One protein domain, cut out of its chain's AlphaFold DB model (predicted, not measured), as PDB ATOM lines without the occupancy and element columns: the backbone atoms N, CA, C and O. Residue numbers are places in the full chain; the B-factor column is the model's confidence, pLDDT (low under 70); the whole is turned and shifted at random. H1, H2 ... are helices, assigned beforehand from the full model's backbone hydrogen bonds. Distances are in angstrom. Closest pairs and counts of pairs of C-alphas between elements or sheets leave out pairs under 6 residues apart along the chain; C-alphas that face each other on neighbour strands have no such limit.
ATOM      1  N   LEU A   2     161.089 101.920 269.873       82.25
ATOM      2  CA  LEU A   2     160.016 100.953 270.206       82.25
ATOM      3  C   LEU A   2     158.641 101.607 270.419       82.25
ATOM      4  O   LEU A   2     157.662 101.212 269.799       82.25
ATOM      5  N   ALA A   3     158.595 102.686 271.208       81.81
ATOM      6  CA  ALA A   3     157.368 103.452 271.438       81.81
ATOM      7  C   ALA A   3     156.767 104.048 270.151       81.81
ATOM      8  O   ALA A   3     155.551 104.156 270.041       81.81
ATOM      9  N   ALA A   4     157.606 104.405 269.174       82.81
ATOM     10  CA  ALA A   4     157.141 104.861 267.869       82.81
ATOM     11  C   ALA A   4     156.453 103.688 267.145       82.81
ATOM     12  O   ALA A   4     155.295 103.761 266.752       82.81
ATOM     13  N   LEU A   5     157.110 102.532 267.100       84.44
ATOM     14  CA  LEU A   5     156.572 101.317 266.483       84.44
ATOM     15  C   LEU A   5     155.406 100.667 267.251       84.44
ATOM     16  O   LEU A   5     154.853  99.683 266.774       84.44
ATOM     17  N   LYS A   6     154.993 101.226 268.399       86.31
ATOM     18  CA  LYS A   6     153.973 100.659 269.301       86.31
ATOM     19  C   LYS A   6     154.327  99.244 269.790       86.31
ATOM     20  O   LYS A   6     153.433  98.452 270.067       86.31
ATOM     21  N   PHE A   7     155.620  98.942 269.880       86.19
ATOM     22  CA  PHE A   7     156.133  97.659 270.357       86.19
ATOM     23  C   PHE A   7     156.353  97.672 271.864       86.19
ATOM     24  O   PHE A   7     156.459  98.732 272.495       86.19
ATOM     25  N   SER A   8     156.428  96.478 272.438       80.31
ATOM     26  CA  SER A   8     156.608  96.284 273.867       80.31
ATOM     27  C   SER A   8     157.996  96.777 274.309       80.31
ATOM     28  O   SER A   8     158.993  96.493 273.653       80.31
ATOM     29  N   ILE A  20     173.565  86.631 261.124       73.44
ATOM     30  CA  ILE A  20     172.738  87.522 260.308       73.44
ATOM     31  C   ILE A  20     171.461  86.756 259.930       73.44
ATOM     32  O   ILE A  20     171.584  85.683 259.332       73.44
ATOM     33  N   PRO A  21     170.257  87.273 260.243       79.00
ATOM     34  CA  PRO A  21     169.020  86.609 259.859       79.00
ATOM     35  C   PRO A  21     168.940  86.502 258.335       79.00
ATOM     36  O   PRO A  21     169.206  87.462 257.604       79.00
ATOM     37  N   THR A  22     168.579  85.322 257.853       85.00
ATOM     38  CA  THR A  22     168.382  85.053 256.430       85.00
ATOM     39  C   THR A  22     167.134  85.761 255.907       85.00
ATOM     40  O   THR A  22     166.185  86.028 256.647       85.00
ATOM     41  N   GLU A  23     167.092  86.018 254.596       86.25
ATOM     42  CA  GLU A  23     165.906  86.600 253.952       86.25
ATOM     43  C   GLU A  23     164.654  85.754 254.227       86.25
ATOM     44  O   GLU A  23     163.590  86.284 254.528       86.25
ATOM     45  N   THR A  24     164.791  84.428 254.224       87.19
ATOM     46  CA  THR A  24     163.699  83.501 254.536       87.19
ATOM     47  C   THR A  24     163.167  83.685 255.960       87.19
ATOM     48  O   THR A  24     161.955  83.717 256.157       87.19
ATOM     49  N   GLU A  25     164.040  83.847 256.959       85.50
ATOM     50  CA  GLU A  25     163.629  84.102 258.349       85.50
ATOM     51  C   GLU A  25     162.906  85.447 258.489       85.50
ATOM     52  O   GLU A  25     161.870  85.536 259.150       85.50
ATOM     53  N   LEU A  26     163.398  86.481 257.802       87.69
ATOM     54  CA  LEU A  26     162.772  87.803 257.765       87.69
ATOM     55  C   LEU A  26     161.390  87.775 257.093       87.69
ATOM     56  O   LEU A  26     160.431  88.384 257.587       87.69
ATOM     57  N   GLN A  27     161.248  87.042 255.988       87.31
ATOM     58  CA  GLN A  27     159.964  86.879 255.306       87.31
ATOM     59  C   GLN A  27     158.970  86.084 256.158       87.31
ATOM     60  O   GLN A  27     157.813  86.491 256.277       87.31
ATOM     61  N   ASN A  28     159.436  85.042 256.847       89.75
ATOM     62  CA  ASN A  28     158.611  84.193 257.707       89.75
ATOM     63  C   ASN A  28     158.199  84.849 259.035       89.75
ATOM     64  O   ASN A  28     157.323  84.321 259.723       89.75
ATOM     65  N   ALA A  29     158.782  85.995 259.401       87.94
ATOM     66  CA  ALA A  29     158.379  86.731 260.596       87.94
ATOM     67  C   ALA A  29     156.877  87.063 260.554       87.94
ATOM     68  O   ALA A  29     156.416  87.795 259.670       87.94
ATOM     69  N   SER A  30     156.121  86.521 261.514       87.69
ATOM     70  CA  SER A  30     154.653  86.581 261.524       87.69
ATOM     71  C   SER A  30     154.096  87.952 261.911       87.69
ATOM     72  O   SER A  30     152.948  88.254 261.599       87.69
ATOM     73  N   THR A  31     154.893  88.791 262.579       90.50
ATOM     74  CA  THR A  31     154.506  90.148 262.980       90.50
ATOM     75  C   THR A  31     155.620  91.157 262.671       90.50
ATOM     76  O   THR A  31     156.792  90.780 262.581       90.50
ATOM     77  N   PRO A  32     155.287  92.451 262.525       89.12
ATOM     78  CA  PRO A  32     156.275  93.526 262.412       89.12
ATOM     79  C   PRO A  32     157.215  93.609 263.623       89.12
ATOM     80  O   PRO A  32     158.387  93.924 263.461       89.12
ATOM     81  N   GLU A  33     156.718  93.292 264.822       87.62
ATOM     82  CA  GLU A  33     157.515  93.247 266.054       87.62
ATOM     83  C   GLU A  33     158.528  92.094 266.005       87.62
ATOM     84  O   GLU A  33     159.715  92.319 266.198       87.62
ATOM     85  N   ALA A  34     158.113  90.886 265.598       87.06
ATOM     86  CA  ALA A  34     159.035  89.764 265.390       87.06
ATOM     87  C   ALA A  34     160.071  90.049 264.285       87.06
ATOM     88  O   ALA A  34     161.232  89.662 264.397       87.06
ATOM     89  N   TYR A  35     159.663  90.755 263.225       89.50
ATOM     90  CA  TYR A  35     160.568  91.215 262.171       89.50
ATOM     91  C   TYR A  35     161.604  92.215 262.704       89.50
ATOM     92  O   TYR A  35     162.789  92.107 262.385       89.50
ATOM     93  N   TYR A  36     161.169  93.169 263.532       86.62
ATOM     94  CA  TYR A  36     162.060  94.114 264.197       86.62
ATOM     95  C   TYR A  36     163.051  93.396 265.108       86.62
ATOM     96  O   TYR A  36     164.239  93.675 265.003       86.62
ATOM     97  N   GLU A  37     162.603  92.453 265.939       82.25
ATOM     98  CA  GLU A  37     163.478  91.719 266.859       82.25
ATOM     99  C   GLU A  37     164.596  90.984 266.114       82.25
ATOM    100  O   GLU A  37     165.769  91.162 266.439       82.25
ATOM    101  N   LEU A  38     164.272  90.270 265.029       82.00
ATOM    102  CA  LEU A  38     165.274  89.596 264.194       82.00
ATOM    103  C   LEU A  38     166.353  90.562 263.674       82.00
ATOM    104  O   LEU A  38     167.541  90.243 263.703       82.00
ATOM    105  N   LYS A  39     165.969  91.764 263.226       80.69
ATOM    106  CA  LYS A  39     166.926  92.773 262.729       80.69
ATOM    107  C   LYS A  39     167.640  93.518 263.853       80.69
ATOM    108  O   LYS A  39     168.796  93.910 263.686       80.69
ATOM    109  N   SER A  40     166.950  93.760 264.963       72.44
ATOM    110  CA  SER A  40     167.444  94.501 266.117       72.44
ATOM    111  C   SER A  40     168.517  93.707 266.844       72.44
ATOM    112  O   SER A  40     169.551  94.282 267.145       72.44
ATOM    113  N   LEU A  41     168.344  92.395 267.026       64.12
ATOM    114  CA  LEU A  41     169.350  91.525 267.648       64.12
ATOM    115  C   LEU A  41     170.695  91.563 266.908       64.12
ATOM    116  O   LEU A  41     171.748  91.553 267.535       64.12
ATOM    117  N   TRP A  42     170.668  91.695 265.579       56.22
ATOM    118  CA  TRP A  42     171.883  91.885 264.784       56.22
ATOM    119  C   TRP A  42     172.439  93.321 264.857       56.22
ATOM    120  O   TRP A  42     173.650  93.518 264.966       56.22
ATOM    121  N   ARG A  43     171.579  94.352 264.790       58.22
ATOM    122  CA  ARG A  43     172.018  95.768 264.801       58.22
ATOM    123  C   ARG A  43     172.431  96.281 266.176       58.22
ATOM    124  O   ARG A  43     173.251  97.190 266.261       58.22
ATOM    125  N   GLN A  44     171.837  95.747 267.234       55.91
ATOM    126  CA  GLN A  44     172.091  96.095 268.625       55.91
ATOM    127  C   GLN A  44     173.060  95.093 269.231       55.91
ATOM    128  O   GLN A  44     172.801  94.506 270.280       55.91
ATOM    129  N   ARG A  45     174.225  94.944 268.597       52.72
ATOM    130  CA  ARG A  45     175.396  94.416 269.284       52.72
ATOM    131  C   ARG A  45     175.773  95.416 270.380       52.72
ATOM    132  O   ARG A  45     176.636  96.267 270.207       52.72
ATOM    133  N   ILE A  46     175.062  95.358 271.503       48.31
ATOM    134  CA  ILE A  46     175.468  95.983 272.753       48.31
ATOM    135  C   ILE A  46     176.442  94.991 273.385       48.31
ATOM    136  O   ILE A  46     176.158  94.356 274.391       48.31
ATOM    137  N   SER A  69     166.983 118.261 273.812       87.38
ATOM    138  CA  SER A  69     166.828 118.438 272.366       87.38
ATOM    139  C   SER A  69     167.012 117.142 271.574       87.38
ATOM    140  O   SER A  69     166.335 116.963 270.564       87.38
ATOM    141  N   ILE A  70     167.855 116.209 272.039       85.19
ATOM    142  CA  ILE A  70     168.057 114.911 271.382       85.19
ATOM    143  C   ILE A  70     166.728 114.151 271.336       85.19
ATOM    144  O   ILE A  70     166.296 113.712 270.267       85.19
ATOM    145  N   ARG A  71     166.022 114.068 272.472       87.00
ATOM    146  CA  ARG A  71     164.715 113.403 272.559       87.00
ATOM    147  C   ARG A  71     163.682 114.061 271.643       87.00
ATOM    148  O   ARG A  71     162.928 113.353 270.978       87.00
ATOM    149  N   VAL A  72     163.668 115.392 271.567       89.31
ATOM    150  CA  VAL A  72     162.756 116.143 270.683       89.31
ATOM    151  C   VAL A  72     163.034 115.851 269.207       89.31
ATOM    152  O   VAL A  72     162.090 115.601 268.457       89.31
ATOM    153  N   ILE A  73     164.304 115.831 268.792       87.81
ATOM    154  CA  ILE A  73     164.707 115.539 267.408       87.81
ATOM    155  C   ILE A  73     164.239 114.142 267.000       87.81
ATOM    156  O   ILE A  73     163.560 113.998 265.984       87.81
ATOM    157  N   PHE A  74     164.547 113.123 267.809       86.25
ATOM    158  CA  PHE A  74     164.128 111.752 267.515       86.25
ATOM    159  C   PHE A  74     162.605 111.604 267.502       86.25
ATOM    160  O   PHE A  74     162.067 110.955 266.609       86.25
ATOM    161  N   LYS A  75     161.898 112.219 268.459       88.12
ATOM    162  CA  LYS A  75     160.432 112.181 268.506       88.12
ATOM    163  C   LYS A  75     159.825 112.754 267.224       88.12
ATOM    164  O   LYS A  75     159.044 112.067 266.575       88.12
ATOM    165  N   LYS A  76     160.237 113.964 266.835       89.44
ATOM    166  CA  LYS A  76     159.731 114.637 265.634       89.44
ATOM    167  C   LYS A  76     160.020 113.827 264.368       89.44
ATOM    168  O   LYS A  76     159.126 113.636 263.553       89.44
ATOM    169  N   ALA A  77     161.238 113.306 264.228       88.00
ATOM    170  CA  ALA A  77     161.608 112.513 263.062       88.00
ATOM    171  C   ALA A  77     160.766 111.233 262.936       88.00
ATOM    172  O   ALA A  77     160.301 110.900 261.851       88.00
ATOM    173  N   PHE A  78     160.515 110.531 264.043       86.81
ATOM    174  CA  PHE A  78     159.673 109.335 264.004       86.81
ATOM    175  C   PHE A  78     158.203 109.658 263.738       86.81
ATOM    176  O   PHE A  78     157.564 108.947 262.967       86.81
ATOM    177  N   GLU A  79     157.676 110.742 264.309       86.38
ATOM    178  CA  GLU A  79     156.319 111.217 264.017       86.38
ATOM    179  C   GLU A  79     156.142 111.572 262.532       86.38
ATOM    180  O   GLU A  79     155.139 111.194 261.931       86.38
ATOM    181  N   GLU A  80     157.129 112.220 261.908       87.62
ATOM    182  CA  GLU A  80     157.105 112.558 260.476       87.62
ATOM    183  C   GLU A  80     157.136 111.329 259.560       87.62
ATOM    184  O   GLU A  80     156.580 111.356 258.459       87.62
ATOM    185  N   LYS A  81     157.795 110.253 259.997       85.06
ATOM    186  CA  LYS A  81     157.912 108.999 259.242       85.06
ATOM    187  C   LYS A  81     156.799 108.003 259.546       85.06
ATOM    188  O   LYS A  81     156.730 106.964 258.888       85.06
ATOM    189  N   HIS A  82     155.928 108.293 260.510       81.44
ATOM    190  CA  HIS A  82     154.846 107.385 260.843       81.44
ATOM    191  C   HIS A  82     153.790 107.305 259.739       81.44
ATOM    192  O   HIS A  82     153.389 108.323 259.165       81.44
ATOM    193  N   PRO A  83     153.280 106.096 259.457       77.88
ATOM    194  CA  PRO A  83     152.240 105.926 258.469       77.88
ATOM    195  C   PRO A  83     150.943 106.561 258.981       77.88
ATOM    196  O   PRO A  83     150.494 106.317 260.102       77.88
ATOM    197  N   ARG A  84     150.316 107.383 258.131       74.50
ATOM    198  CA  ARG A  84     149.103 108.151 258.478       74.50
ATOM    199  C   ARG A  84     147.893 107.269 258.796       74.50
ATOM    200  O   ARG A  84     146.999 107.705 259.508       74.50
ATOM    201  N   ASN A  85     147.868 106.041 258.278       75.25
ATOM    202  CA  ASN A  85     146.827 105.049 258.562       75.25
ATOM    203  C   ASN A  85     147.048 104.318 259.904       75.25
ATOM    204  O   ASN A  85     146.214 103.508 260.297       75.25
ATOM    205  N   GLY A  86     148.163 104.579 260.598       75.44
ATOM    206  CA  GLY A  86     148.487 104.006 261.903       75.44
ATOM    207  C   GLY A  86     148.884 102.527 261.898       75.44
ATOM    208  O   GLY A  86     149.142 101.996 262.985       75.44
ATOM    209  N   VAL A  87     148.940 101.885 260.723       84.56
ATOM    210  CA  VAL A  87     149.333 100.480 260.545       84.56
ATOM    211  C   VAL A  87     150.851 100.392 260.520       84.56
ATOM    212  O   VAL A  87     151.489 100.983 259.658       84.56
ATOM    213  N   ILE A  88     151.427  99.649 261.461       88.12
ATOM    214  CA  ILE A  88     152.863  99.366 261.488       88.12
ATOM    215  C   ILE A  88     153.079  98.051 260.744       88.12
ATOM    216  O   ILE A  88     152.582  97.019 261.180       88.12
ATOM    217  N   ASP A  89     153.789  98.090 259.624       90.50
ATOM    218  CA  ASP A  89     154.203  96.918 258.847       90.50
ATOM    219  C   ASP A  89     155.738  96.794 258.805       90.50
ATOM    220  O   ASP A  89     156.465  97.627 259.354       90.50
ATOM    221  N   LYS A  90     156.253  95.738 258.163       90.62
ATOM    222  CA  LYS A  90     157.705  95.503 258.036       90.62
ATOM    223  C   LYS A  90     158.416  96.673 257.334       90.62
ATOM    224  O   LYS A  90     159.514  97.053 257.728       90.62
ATOM    225  N   THR A  91     157.771  97.299 256.350       90.25
ATOM    226  CA  THR A  91     158.303  98.480 255.652       90.25
ATOM    227  C   THR A  91     158.403  99.690 256.580       90.25
ATOM    228  O   THR A  91     159.411 100.395 256.577       90.25
ATOM    229  N   THR A  92     157.399  99.915 257.423       90.50
ATOM    230  CA  THR A  92     157.411 100.968 258.444       90.50
ATOM    231  C   THR A  92     158.541 100.747 259.444       90.50
ATOM    232  O   THR A  92     159.241 101.697 259.798       90.50
ATOM    233  N   VAL A  93     158.754  99.497 259.866       89.25
ATOM    234  CA  VAL A  93     159.888  99.125 260.721       89.25
ATOM    235  C   VAL A  93     161.210  99.535 260.067       89.25
ATOM    236  O   VAL A  93     162.008 100.220 260.704       89.25
ATOM    237  N   ASP A  94     161.412  99.212 258.789       90.12
ATOM    238  CA  ASP A  94     162.634  99.570 258.060       90.12
ATOM    239  C   ASP A  94     162.864 101.074 257.961       90.12
ATOM    240  O   ASP A  94     163.982 101.548 258.185       90.12
ATOM    241  N   VAL A  95     161.813 101.838 257.661       90.00
ATOM    242  CA  VAL A  95     161.893 103.301 257.589       90.00
ATOM    243  C   VAL A  95     162.325 103.883 258.934       90.00
ATOM    244  O   VAL A  95     163.269 104.672 258.984       90.00
ATOM    245  N   ILE A  96     161.685 103.469 260.032       89.50
ATOM    246  CA  ILE A  96     161.991 103.981 261.373       89.50
ATOM    247  C   ILE A  96     163.396 103.558 261.829       89.50
ATOM    248  O   ILE A  96     164.121 104.373 262.403       89.50
ATOM    249  N   MET A  97     163.817 102.320 261.548       86.88
ATOM    250  CA  MET A  97     165.169 101.846 261.869       86.88
ATOM    251  C   MET A  97     166.247 102.615 261.095       86.88
ATOM    252  O   MET A  97     167.267 102.993 261.673       86.88
ATOM    253  N   ASN A  98     166.027 102.878 259.806       88.38
ATOM    254  CA  ASN A  98     166.964 103.651 258.991       88.38
ATOM    255  C   ASN A  98     167.053 105.107 259.457       88.38
ATOM    256  O   ASN A  98     168.157 105.642 259.562       88.38
ATOM    257  N   GLU A  99     165.921 105.725 259.803       90.31
ATOM    258  CA  GLU A  99     165.891 107.079 260.362       90.31
ATOM    259  C   GLU A  99     166.647 107.144 261.698       90.31
ATOM    260  O   GLU A  99     167.466 108.039 261.914       90.31
ATOM    261  N   TYR A 100     166.460 106.147 262.572       87.06
ATOM    262  CA  TYR A 100     167.216 106.040 263.820       87.06
ATOM    263  C   TYR A 100     168.727 105.965 263.569       87.06
ATOM    264  O   TYR A 100     169.486 106.725 264.176       87.06
ATOM    265  N   SER A 101     169.176 105.085 262.665       85.88
ATOM    266  CA  SER A 101     170.594 104.972 262.300       85.88
ATOM    267  C   SER A 101     171.140 106.277 261.712       85.88
ATOM    268  O   SER A 101     172.241 106.695 262.071       85.88
ATOM    269  N   HIS A 102     170.367 106.953 260.859       89.00
ATOM    270  CA  HIS A 102     170.757 108.219 260.243       89.00
ATOM    271  C   HIS A 102     170.968 109.329 261.283       89.00
ATOM    272  O   HIS A 102     172.026 109.964 261.312       89.00
ATOM    273  N   ILE A 103     169.993 109.544 262.171       87.50
ATOM    274  CA  ILE A 103     170.080 110.579 263.209       87.50
ATOM    275  C   ILE A 103     171.196 110.250 264.198       87.50
ATOM    276  O   ILE A 103     171.988 111.131 264.532       87.50
ATOM    277  N   THR A 104     171.314 108.988 264.618       85.19
ATOM    278  CA  THR A 104     172.383 108.543 265.525       85.19
ATOM    279  C   THR A 104     173.759 108.829 264.930       85.19
ATOM    280  O   THR A 104     174.604 109.415 265.604       85.19
ATOM    281  N   GLY A 105     173.969 108.513 263.648       86.12
ATOM    282  CA  GLY A 105     175.217 108.826 262.950       86.12
ATOM    283  C   GLY A 105     175.533 110.324 262.937       86.12
ATOM    284  O   GLY A 105     176.674 110.717 263.173       86.12
ATOM    285  N   ARG A 106     174.524 111.183 262.739       88.00
ATOM    286  CA  ARG A 106     174.696 112.646 262.799       88.00
ATOM    287  C   ARG A 106     175.045 113.143 264.201       88.00
ATOM    288  O   ARG A 106     175.904 114.009 264.328       88.00
ATOM    289  N   VAL A 107     174.394 112.607 265.234       83.81
ATOM    290  CA  VAL A 107     174.667 112.960 266.636       83.81
ATOM    291  C   VAL A 107     176.084 112.545 267.024       83.81
ATOM    292  O   VAL A 107     176.827 113.369 267.546       83.81
ATOM    293  N   ILE A 108     176.488 111.308 266.713       83.00
ATOM    294  CA  ILE A 108     177.848 110.813 266.979       83.00
ATOM    295  C   ILE A 108     178.880 111.689 266.275       83.00
ATOM    296  O   ILE A 108     179.831 112.128 266.914       83.00
ATOM    297  N   LYS A 109     178.668 111.998 264.991       85.69
ATOM    298  CA  LYS A 109     179.568 112.871 264.234       85.69
ATOM    299  C   LYS A 109     179.702 114.252 264.883       85.69
ATOM    300  O   LYS A 109     180.815 114.733 265.042       85.69
ATOM    301  N   ALA A 110     178.595 114.868 265.296       84.56
ATOM    302  CA  ALA A 110     178.628 116.168 265.964       84.56
ATOM    303  C   ALA A 110     179.369 116.113 267.312       84.56
ATOM    304  O   ALA A 110     180.129 117.022 267.633       84.56
ATOM    305  N   ILE A 111     179.183 115.043 268.093       82.31
ATOM    306  CA  ILE A 111     179.917 114.829 269.349       82.31
ATOM    307  C   ILE A 111     181.413 114.672 269.072       82.31
ATOM    308  O   ILE A 111     182.222 115.326 269.723       82.31
ATOM    309  N   GLN A 112     181.782 113.848 268.089       83.75
ATOM    310  CA  GLN A 112     183.169 113.660 267.668       83.75
ATOM    311  C   GLN A 112     183.796 114.981 267.220       83.75
ATOM    312  O   GLN A 112     184.883 115.312 267.666       83.75
ATOM    313  N   GLU A 113     183.103 115.777 266.407       85.31
ATOM    314  CA  GLU A 113     183.586 117.094 265.980       85.31
ATOM    315  C   GLU A 113     183.804 118.065 267.140       85.31
ATOM    316  O   GLU A 113     184.647 118.944 267.016       85.31
ATOM    317  N   VAL A 114     183.059 117.950 268.242       82.31
ATOM    318  CA  VAL A 114     183.307 118.747 269.452       82.31
ATOM    319  C   VAL A 114     184.515 118.195 270.202       82.31
ATOM    320  O   VAL A 114     185.420 118.959 270.512       82.31
ATOM    321  N   LEU A 115     184.558 116.884 270.454       79.44
ATOM    322  CA  LEU A 115     185.638 116.237 271.204       79.44
ATOM    323  C   LEU A 115     187.000 116.389 270.513       79.44
ATOM    324  O   LEU A 115     187.953 116.825 271.144       79.44
ATOM    325  N   TYR A 116     187.078 116.130 269.207       71.31
ATOM    326  CA  TYR A 116     188.310 116.280 268.430       71.31
ATOM    327  C   TYR A 116     188.712 117.740 268.205       71.31
ATOM    328  O   TYR A 116     189.870 117.997 267.894       71.31
ATOM    329  N   ARG A 117     187.800 118.708 268.379       60.50
ATOM    330  CA  ARG A 117     188.182 120.130 268.394       60.50
ATOM    331  C   ARG A 117     188.954 120.491 269.662       60.50
ATOM    332  O   ARG A 117     189.814 121.350 269.603       60.50
ATOM    333  N   PHE A 118     188.674 119.817 270.777       53.19
ATOM    334  CA  PHE A 118     189.414 120.010 272.025       53.19
ATOM    335  C   PHE A 118     190.788 119.321 272.031       53.19
ATOM    336  O   PHE A 118     191.642 119.736 272.797       53.19
ATOM    337  N   GLU A 119     191.027 118.303 271.194       54.97
ATOM    338  CA  GLU A 119     192.299 117.551 271.187       54.97
ATOM    339  C   GLU A 119     193.432 118.194 270.356       54.97
ATOM    340  O   GLU A 119     194.567 117.740 270.453       54.97
ATOM    341  N   TRP A 120     193.157 119.222 269.542       48.94
ATOM    342  CA  TRP A 120     194.155 119.865 268.658       48.94
ATOM    343  C   TRP A 120     194.405 121.356 268.945       48.94
ATOM    344  O   TRP A 120     195.195 121.974 268.235       48.94
ATOM    345  N   ASP A 121     193.753 121.917 269.966       47.91
ATOM    346  CA  ASP A 121     193.923 123.314 270.397       47.91
ATOM    347  C   ASP A 121     194.831 123.453 271.653       47.91
ATOM    348  O   ASP A 121     194.891 124.540 272.234       47.91
ATOM    349  N   ASP A 122     195.556 122.388 272.045       44.69
ATOM    350  CA  ASP A 122     196.581 122.369 273.118       44.69
ATOM    351  C   ASP A 122     198.027 122.393 272.570       44.69
ATOM    352  O   ASP A 122     198.360 121.565 271.686       44.69
TER     353      ASP A 122
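Overview. This is residues 2 to 8, 20 to 46 and 69 to 122 of the 122 residues of an uncharacterized protein of Caenorhabditis nigoni (UniProt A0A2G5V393). One long helix, H5, makes the longest axis; H4 folds back along part of it in a helical hairpin, and H3 meets the first turn of H5 and spreads away from it as a narrow V. Short H1 sits between H3 and H4 near that first part of H5, short H2 is beside H3, and residues 108 to 122 stick out free. The printed part has 88 residues with five named helices, H1 to H5 in that order, and no named strand; the class is all helix. It is loose, with a radius of gyration of the C-alphas of 16.4 A, and elongated, spanning 56 by 31 by 19 A.

Arrangement. H1, residues 2 to 5, is close to but not clearly touching H4, residues 69 to 81; their closest C-alphas, Ala 4 and Phe 78, are 6.4 A apart. H2, residues 23 to 28, is close to but not clearly touching H3, residues 32 to 43, with the closest C-alphas, Leu 26 and Tyr 35, 6.0 A apart. H3 touches H5, residues 90 to 118, with residues 32 to 36 alone; the closest C-alphas, Pro 32 and Lys 90, are 5.0 A apart, at a shallow tilt of 32 degrees, only just short of steep, the same way. H4 and H5, a hairpin, touch at Phe 78 and Ile 96, their closest C-alphas, 6.4 A apart, at a shallow tilt of 27 degrees, opposite ways. H2 is apart from H4 and H5. Every O i to N i+4 pair is within hydrogen-bond range in H2, H4 and H5, and 7 of 8 are in H3; H1 is too short for such a pair.

Along the chain. H1 begins at C-alpha 2, (160.016, 100.953, 270.206). H3 is 16.1 A long, H4 18.5 A and H5 42.4 A, ending at C-alpha 118, (189.414, 120.010, 272.025).

Size, cuts and confidence. The C-alphas farthest apart, Ser 30 and Asp 122, are 56.3 A apart. Residues 9 to 19 and 47 to 68 are not printed, with C-alpha gaps of 22.8 A and 24.1 A. No link printed whole is long. Residues 41 to 46 and 117 to 122 have pLDDT under 70.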